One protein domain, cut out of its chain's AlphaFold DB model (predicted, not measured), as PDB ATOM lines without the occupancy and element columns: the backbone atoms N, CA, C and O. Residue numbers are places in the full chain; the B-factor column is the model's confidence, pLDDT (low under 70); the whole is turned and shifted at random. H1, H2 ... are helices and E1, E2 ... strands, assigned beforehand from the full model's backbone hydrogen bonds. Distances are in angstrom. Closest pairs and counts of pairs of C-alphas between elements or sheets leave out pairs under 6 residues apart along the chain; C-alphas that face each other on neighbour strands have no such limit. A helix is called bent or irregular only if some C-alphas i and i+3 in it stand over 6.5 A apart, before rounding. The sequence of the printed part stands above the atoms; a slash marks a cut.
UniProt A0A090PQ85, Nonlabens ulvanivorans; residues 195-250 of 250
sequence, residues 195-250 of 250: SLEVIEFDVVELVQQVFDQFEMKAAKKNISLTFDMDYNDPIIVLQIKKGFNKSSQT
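What this domain is: This is residues 195 to 250 of the 250 residues of a protein of Nonlabens ulvanivorans (UniProt A0A090PQ85). A long two-stranded antiparallel ribbon, E1 beside E2, opens at one end into a wide loop made of one helix, H1, and a long unnamed stretch, residues 220 to 235, that folds back past the helix to the ribbon. Residues 216 to 222, at the far turn of this loop, stand free and stick out, and residues 245 to 250 trail from the other end of the ribbon as a tail without a named element. The printed part has 56 residues with two named strands and one named helix, in the order E1, H1, E2 along the chain; the sheet's order is E1 - E2, antiparallel. The class is mixed, helices and strands, with 17 residues in the helix and 17 in the strands. The whole is extended, with a radius of gyration of the C-alphas of 16.4 A, and its outline is flat, with spans of 52 by 28 by 11 A.

Where its parts are: The printed part begins with E1, residues 195 to 202, Ser 195 to Asp 202. Its first C-alpha stands at (163.842, 200.910, 213.504), and from there to C-alpha 202 is 21.5 A. H1 follows at once, residues 203 to 219, Val 203 to Ala 219, and measures 23.3 A from first to last C-alpha. It begins at C-alpha 203, at (166.044, 179.673, 208.545). H1 is irregular: C-alphas 213 and 216 are 7.6 A apart, and the helix has a kink of 45 degrees near residue 213. After it come 16 residues, 220 to 235, with no named element. E2, residues 236 to 244, Ile 236 to Phe 244, is the longest strand by residues, with 9, and measures 23.1 A. Its last C-alpha stands at (158.693, 199.036, 216.690).

How they stand to each other: E1 and E2 are antiparallel neighbours, with 147 degrees between their N-to-C directions. C-alphas 198 and 240 face each other at 4.7 A, and C-alphas 202 and 236 face each other at 4.5 A. Toward the first printed residue the pairing goes on, with C-alphas 195 and 243 facing each other at 5.4 A. Across the pair, N 199 and O 239 are within hydrogen-bond range at 2.9 A, and N 239 and O 199 at 2.8 A. E1 joins H1 by a tight link, with 0 residues between them. Between H1 and E2, 2 pairs of C-alphas are within 8 A; the closest are those of Val 203 and Ile 236, 6.4 A apart. The centres of H1 and E2 are 19.7 A apart. In H1, 11 of 13 pairs of O i and N i+4 are within hydrogen-bond range.

The domain as a whole: The two C-alphas farthest apart in the domain are those of Asn 222 and Thr 250, 52.5 A. The first and last printed C-alphas, those of Ser 195 and Thr 250, are 18.4 A apart. The printed part has no cut, and Thr 250 is the chain's last residue. The link from H1 to E2 is long; the C-alphas of residues 220 to 235 lie 12 to 23 A from the mean of the C-alphas. The mean pLDDT of the printed part is 81.8. Confidence is low, under 70, in 12 residues: 195 to 196 and 241 to 250. By element the mean pLDDT is 81 in E1, 92 in H1 and 73 in E2.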
ATOM      1  N   SER A 195     162.470 201.348 213.273       62.94
ATOM      2  CA  SER A 195     163.842 200.910 213.504       62.94
ATOM      3  C   SER A 195     164.067 199.572 212.801       62.94
ATOM      4  O   SER A 195     163.326 198.605 213.010       62.94
ATOM      5  N   LEU A 196     165.079 199.527 211.939       67.38
ATOM      6  CA  LEU A 196     165.557 198.286 211.341       67.38
ATOM      7  C   LEU A 196     166.450 197.598 212.373       67.38
ATOM      8  O   LEU A 196     167.529 198.098 212.684       67.38
ATOM      9  N   GLU A 197     165.988 196.481 212.923       74.50
ATOM     10  CA  GLU A 197     166.769 195.668 213.848       74.50
ATOM     11  C   GLU A 197     167.324 194.474 213.075       74.50
ATOM     12  O   GLU A 197     166.570 193.672 212.520       74.50
ATOM     13  N   VAL A 198     168.649 194.379 212.980       79.75
ATOM     14  CA  VAL A 198     169.296 193.233 212.340       79.75
ATOM     15  C   VAL A 198     169.467 192.152 213.398       79.75
ATOM     16  O   VAL A 198     170.155 192.375 214.390       79.75
ATOM     17  N   ILE A 199     168.829 191.000 213.194       87.81
ATOM     18  CA  ILE A 199     168.946 189.838 214.078       87.81
ATOM     19  C   ILE A 199     169.380 188.604 213.290       87.81
ATOM     20  O   ILE A 199     169.044 188.454 212.116       87.81
ATOM     21  N   GLU A 200     170.102 187.708 213.948       90.50
ATOM     22  CA  GLU A 200     170.428 186.382 213.425       90.50
ATOM     23  C   GLU A 200     169.304 185.399 213.776       90.50
ATOM     24  O   GLU A 200     168.784 185.419 214.894       90.50
ATOM     25  N   PHE A 201     168.908 184.553 212.824       91.31
ATOM     26  CA  PHE A 201     167.960 183.462 213.061       91.31
ATOM     27  C   PHE A 201     168.286 182.245 212.193       91.31
ATOM     28  O   PHE A 201     168.881 182.388 211.124       91.31
ATOM     29  N   ASP A 202     167.871 181.061 212.645       93.44
ATOM     30  CA  ASP A 202     167.955 179.834 211.854       93.44
ATOM     31  C   ASP A 202     166.774 179.745 210.880       93.44
ATOM     32  O   ASP A 202     165.604 179.677 211.274       93.44
ATOM     33  N   VAL A 203     167.075 179.761 209.581       92.56
ATOM     34  CA  VAL A 203     166.044 179.673 208.545       92.56
ATOM     35  C   VAL A 203     165.405 178.285 208.492       92.56
ATOM     36  O   VAL A 203     164.233 178.184 208.128       92.56
ATOM     37  N   VAL A 204     166.129 177.231 208.884       93.81
ATOM     38  CA  VAL A 204     165.612 175.854 208.899       93.81
ATOM     39  C   VAL A 204     164.518 175.735 209.959       93.81
ATOM     40  O   VAL A 204     163.413 175.279 209.655       93.81
ATOM     41  N   GLU A 205     164.772 176.253 211.165       92.31
ATOM     42  CA  GLU A 205     163.781 176.317 212.244       92.31
ATOM     43  C   GLU A 205     162.544 177.133 211.838       92.31
ATOM     44  O   GLU A 205     161.410 176.697 212.052       92.31
ATOM     45  N   LEU A 206     162.731 178.293 211.193       92.44
ATOM     46  CA  LEU A 206     161.609 179.114 210.730       92.44
ATOM     47  C   LEU A 206     160.730 178.362 209.721       92.44
ATOM     48  O   LEU A 206     159.502 178.415 209.810       92.44
ATOM     49  N   VAL A 207     161.334 177.675 208.749       93.56
ATOM     50  CA  VAL A 207     160.582 176.905 207.748       93.56
ATOM     51  C   VAL A 207     159.838 175.742 208.407       93.56
ATOM     52  O   VAL A 207     158.673 175.519 208.075       93.56
ATOM     53  N   GLN A 208     160.442 175.069 209.391       93.50
ATOM     54  CA  GLN A 208     159.770 174.025 210.167       93.50
ATOM     55  C   GLN A 208     158.545 174.574 210.917       93.50
ATOM     56  O   GLN A 208     157.455 174.017 210.800       93.50
ATOM     57  N   GLN A 209     158.672 175.720 211.596       93.19
ATOM     58  CA  GLN A 209     157.541 176.378 212.269       93.19
ATOM     59  C   GLN A 209     156.405 176.720 211.291       93.19
ATOM     60  O   GLN A 209     155.221 176.623 211.631       93.19
ATOM     61  N   VAL A 210     156.745 177.108 210.058       94.12
ATOM     62  CA  VAL A 210     155.759 177.338 208.997       94.12
ATOM     63  C   VAL A 210     155.105 176.024 208.562       94.12
ATOM     64  O   VAL A 210     153.887 175.995 208.391       94.12
ATOM     65  N   PHE A 211     155.850 174.929 208.408       93.94
ATOM     66  CA  PHE A 211     155.265 173.622 208.086       93.94
ATOM     67  C   PHE A 211     154.262 173.182 209.158       93.94
ATOM     68  O   PHE A 211     153.120 172.862 208.815       93.94
ATOM     69  N   ASP A 212     154.627 173.294 210.434       91.62
ATOM     70  CA  ASP A 212     153.767 172.948 211.571       91.62
ATOM     71  C   ASP A 212     152.484 173.799 211.585       91.62
ATOM     72  O   ASP A 212     151.370 173.294 211.753       91.62
ATOM     73  N   GLN A 213     152.600 175.106 211.314       91.94
ATOM     74  CA  GLN A 213     151.444 176.006 211.253       91.94
ATOM     75  C   GLN A 213     150.454 175.622 210.136       91.94
ATOM     76  O   GLN A 213     149.246 175.874 210.246       91.94
ATOM     77  N   PHE A 214     150.943 175.023 209.049       92.56
ATOM     78  CA  PHE A 214     150.139 174.652 207.888       92.56
ATOM     79  C   PHE A 214     149.754 173.172 207.836       92.56
ATOM     80  O   PHE A 214     148.899 172.830 207.014       92.56
ATOM     81  N   GLU A 215     150.269 172.328 208.729       91.31
ATOM     82  CA  GLU A 215     150.082 170.872 208.741       91.31
ATOM     83  C   GLU A 215     148.603 170.476 208.594       91.31
ATOM     84  O   GLU A 215     148.203 169.827 207.624       91.31
ATOM     85  N   MET A 216     147.731 170.982 209.474       86.94
ATOM     86  CA  MET A 216     146.291 170.692 209.416       86.94
ATOM     87  C   MET A 216     145.621 171.155 208.113       86.94
ATOM     88  O   MET A 216     144.621 170.576 207.675       86.94
ATOM     89  N   LYS A 217     146.100 172.248 207.513       89.81
ATOM     90  CA  LYS A 217     145.523 172.821 206.287       89.81
ATOM     91  C   LYS A 217     146.001 172.059 205.050       89.81
ATOM     92  O   LYS A 217     145.206 171.887 204.125       89.81
ATOM     93  N   ALA A 218     147.253 171.607 205.057       92.31
ATOM     94  CA  ALA A 218     147.860 170.772 204.031       92.31
ATOM     95  C   ALA A 218     147.238 169.366 204.031       92.31
ATOM     96  O   ALA A 218     146.759 168.919 202.988       92.31
ATOM     97  N   ALA A 219     147.073 168.752 205.209       92.62
ATOM     98  CA  ALA A 219     146.417 167.454 205.379       92.62
ATOM     99  C   ALA A 219     144.973 167.451 204.852       92.62
ATOM    100  O   ALA A 219     144.583 166.571 204.091       92.62
ATOM    101  N   LYS A 220     144.182 168.495 205.148       93.75
ATOM    102  CA  LYS A 220     142.813 168.656 204.608       93.75
ATOM    103  C   LYS A 220     142.747 168.724 203.080       93.75
ATOM    104  O   LYS A 220     141.668 168.549 202.518       93.75
ATOM    105  N   LYS A 221     143.860 169.048 202.423       94.75
ATOM    106  CA  LYS A 221     143.975 169.175 200.967       94.75
ATOM    107  C   LYS A 221     144.829 168.072 200.332       94.75
ATOM    108  O   LYS A 221     145.068 168.158 199.134       94.75
ATOM    109  N   ASN A 222     145.261 167.061 201.094       93.62
ATOM    110  CA  ASN A 222     146.198 166.019 200.652       93.62
ATOM    111  C   ASN A 222     147.492 166.588 200.032       93.62
ATOM    112  O   ASN A 222     147.972 166.095 199.015       93.62
ATOM    113  N   ILE A 223     148.034 167.655 200.624       96.19
ATOM    114  CA  ILE A 223     149.310 168.262 200.223       96.19
ATOM    115  C   ILE A 223     150.380 167.833 201.228       96.19
ATOM    116  O   ILE A 223     150.156 167.956 202.431       96.19
ATOM    117  N   SER A 224     151.528 167.363 200.735       92.12
ATOM    118  CA  SER A 224     152.712 167.085 201.555       92.12
ATOM    119  C   SER A 224     153.657 168.285 201.538       92.12
ATOM    120  O   SER A 224     153.873 168.877 200.481       92.12
ATOM    121  N   LEU A 225     154.203 168.643 202.700       92.69
ATOM    122  CA  LEU A 225     155.239 169.662 202.856       92.69
ATOM    123  C   LEU A 225     156.517 168.949 203.299       92.69
ATOM    124  O   LEU A 225     156.515 168.281 204.330       92.69
ATOM    125  N   THR A 226     157.580 169.049 202.506       92.38
ATOM    126  CA  THR A 226     158.872 168.413 202.784       92.38
ATOM    127  C   THR A 226     159.998 169.370 202.426       92.38
ATOM    128  O   THR A 226     159.844 170.203 201.530       92.38
ATOM    129  N   PHE A 227     161.137 169.228 203.099       92.38
ATOM    130  CA  PHE A 227     162.382 169.812 202.613       92.38
ATOM    131  C   PHE A 227     162.851 169.069 201.355       92.38
ATOM    132  O   PHE A 227     162.462 167.925 201.107       92.38
ATOM    133  N   ASP A 228     163.639 169.745 200.527       91.25
ATOM    134  CA  ASP A 228     164.252 169.179 199.325       91.25
ATOM    135  C   ASP A 228     165.436 168.258 199.650       91.25
ATOM    136  O   ASP A 228     165.738 167.336 198.891       91.25
ATOM    137  N   MET A 229     166.067 168.489 200.798       90.38
ATOM    138  CA  MET A 229     167.159 167.698 201.346       90.38
ATOM    139  C   MET A 229     167.133 167.715 202.877       90.38
ATOM    140  O   MET A 229     166.432 168.523 203.488       90.38
ATOM    141  N   ASP A 230     167.917 166.833 203.496       88.25
ATOM    142  CA  ASP A 230     168.094 166.826 204.947       88.25
ATOM    143  C   ASP A 230     169.043 167.953 205.376       88.25
ATOM    144  O   ASP A 230     170.223 167.971 205.014       88.25
ATOM    145  N   TYR A 231     168.522 168.882 206.176       88.19
ATOM    146  CA  TYR A 231     169.289 169.950 206.811       88.19
ATOM    147  C   TYR A 231     169.603 169.547 208.257       88.19
ATOM    148  O   TYR A 231     168.760 169.678 209.139       88.19
ATOM    149  N   ASN A 232     170.811 169.026 208.490       85.81
ATOM    150  CA  ASN A 232     171.250 168.573 209.819       85.81
ATOM    151  C   ASN A 232     171.924 169.673 210.655       85.81
ATOM    152  O   ASN A 232     172.015 169.537 211.873       85.81
ATOM    153  N   ASP A 233     172.380 170.746 210.007       89.94
ATOM    154  CA  ASP A 233     173.038 171.884 210.645       89.94
ATOM    155  C   ASP A 233     172.172 173.150 210.500       89.94
ATOM    156  O   ASP A 233     171.553 173.344 209.447       89.94
ATOM    157  N   PRO A 234     172.134 174.032 211.519       88.62
ATOM    158  CA  PRO A 234     171.378 175.279 211.459       88.62
ATOM    159  C   PRO A 234     171.965 176.225 210.406       88.62
ATOM    160  O   PRO A 234     173.183 176.424 210.335       88.62
ATOM    161  N   ILE A 235     171.101 176.864 209.616       92.12
ATOM    162  CA  ILE A 235     171.511 177.859 208.617       92.12
ATOM    163  C   ILE A 235     171.145 179.239 209.151       92.12
ATOM    164  O   ILE A 235     170.018 179.718 209.004       92.12
ATOM    165  N   ILE A 236     172.133 179.884 209.773       92.31
ATOM    166  CA  ILE A 236     171.975 181.220 210.345       92.31
ATOM    167  C   ILE A 236     172.001 182.267 209.236       92.31
ATOM    168  O   ILE A 236     172.971 182.385 208.485       92.31
ATOM    169  N   VAL A 237     170.938 183.060 209.157       90.94
ATOM    170  CA  VAL A 237     170.830 184.184 208.229       90.94
ATOM    171  C   VAL A 237     170.481 185.464 208.981       90.94
ATOM    172  O   VAL A 237     169.840 185.452 210.034       90.94
ATOM    173  N   LEU A 238     170.906 186.597 208.424       87.00
ATOM    174  CA  LEU A 238     170.580 187.912 208.965       87.00
ATOM    175  C   LEU A 238     169.179 188.318 208.499       87.00
ATOM    176  O   LEU A 238     168.942 188.523 207.307       87.00
ATOM    177  N   GLN A 239     168.251 188.473 209.440       79.94
ATOM    178  CA  GLN A 239     166.972 189.122 209.196       79.94
ATOM    179  C   GLN A 239     167.071 190.598 209.514       79.94
ATOM    180  O   GLN A 239     167.500 190.990 210.596       79.94
ATOM    181  N   ILE A 240     166.513 191.417 208.631       73.12
ATOM    182  CA  ILE A 240     166.062 192.743 209.027       73.12
ATOM    183  C   ILE A 240     164.677 192.565 209.652       73.12
ATOM    184  O   ILE A 240     163.660 192.490 208.954       73.12
ATOM    185  N   LYS A 241     164.633 192.431 210.976       65.75
ATOM    186  CA  LYS A 241     163.388 192.395 211.734       65.75
ATOM    187  C   LYS A 241     162.893 193.823 211.934       65.75
ATOM    188  O   LYS A 241     163.630 194.734 212.300       65.75
ATOM    189  N   LYS A 242     161.604 194.028 211.667       61.19
ATOM    190  CA  LYS A 242     160.937 195.303 211.943       61.19
ATOM    191  C   LYS A 242     160.718 195.408 213.453       61.19
ATOM    192  O   LYS A 242     159.818 194.758 213.982       61.19
ATOM    193  N   GLY A 243     161.553 196.189 214.133       53.72
ATOM    194  CA  GLY A 243     161.361 196.556 215.532       53.72
ATOM    195  C   GLY A 243     160.531 197.834 215.611       53.72
ATOM    196  O   GLY A 243     160.880 198.832 214.984       53.72
ATOM    197  N   PHE A 244     159.417 197.810 216.348       53.34
ATOM    198  CA  PHE A 244     158.693 199.036 216.690       53.34
ATOM    199  C   PHE A 244     159.377 199.679 217.892       53.34
ATOM    200  O   PHE A 244     159.516 199.040 218.938       53.34
ATOM    201  N   ASN A 245     159.796 200.930 217.746       45.66
ATOM    202  CA  ASN A 245     160.425 201.674 218.822       45.66
ATOM    203  C   ASN A 245     159.384 201.931 219.929       45.66
ATOM    204  O   ASN A 245     158.319 202.494 219.690       45.66
ATOM    205  N   LYS A 246     159.657 201.493 221.162       50.66
ATOM    206  CA  LYS A 246     158.752 201.679 222.315       50.66
ATOM    207  C   LYS A 246     158.810 203.095 222.919       50.66
ATOM    208  O   LYS A 246     158.268 203.305 223.998       50.66
ATOM    209  N   SER A 247     159.453 204.062 222.267       42.91
ATOM    210  CA  SER A 247     159.793 205.360 222.876       42.91
ATOM    211  C   SER A 247     158.741 206.470 222.738       42.91
ATOM    212  O   SER A 247     158.951 207.554 223.266       42.91
ATOM    213  N   SER A 248     157.568 206.206 222.156       37.28
ATOM    214  CA  SER A 248     156.480 207.201 222.045       37.28
ATOM    215  C   SER A 248     155.433 207.114 223.174       37.28
ATOM    216  O   SER A 248     154.244 207.332 222.946       37.28
ATOM    217  N   GLN A 249     155.857 206.767 224.395       33.69
ATOM    218  CA  GLN A 249     155.066 206.941 225.624       33.69
ATOM    219  C   GLN A 249     155.885 207.710 226.669       33.69
ATOM    220  O   GLN A 249     156.387 207.128 227.626       33.69
ATOM    221  N   THR A 250     156.000 209.021 226.472       35.72
ATOM    222  CA  THR A 250     156.244 210.021 227.523       35.72
ATOM    223  C   THR A 250     155.549 211.307 227.135       35.72
ATOM    224  O   THR A 250     155.703 211.689 225.953       35.72
TER     225      THR A 250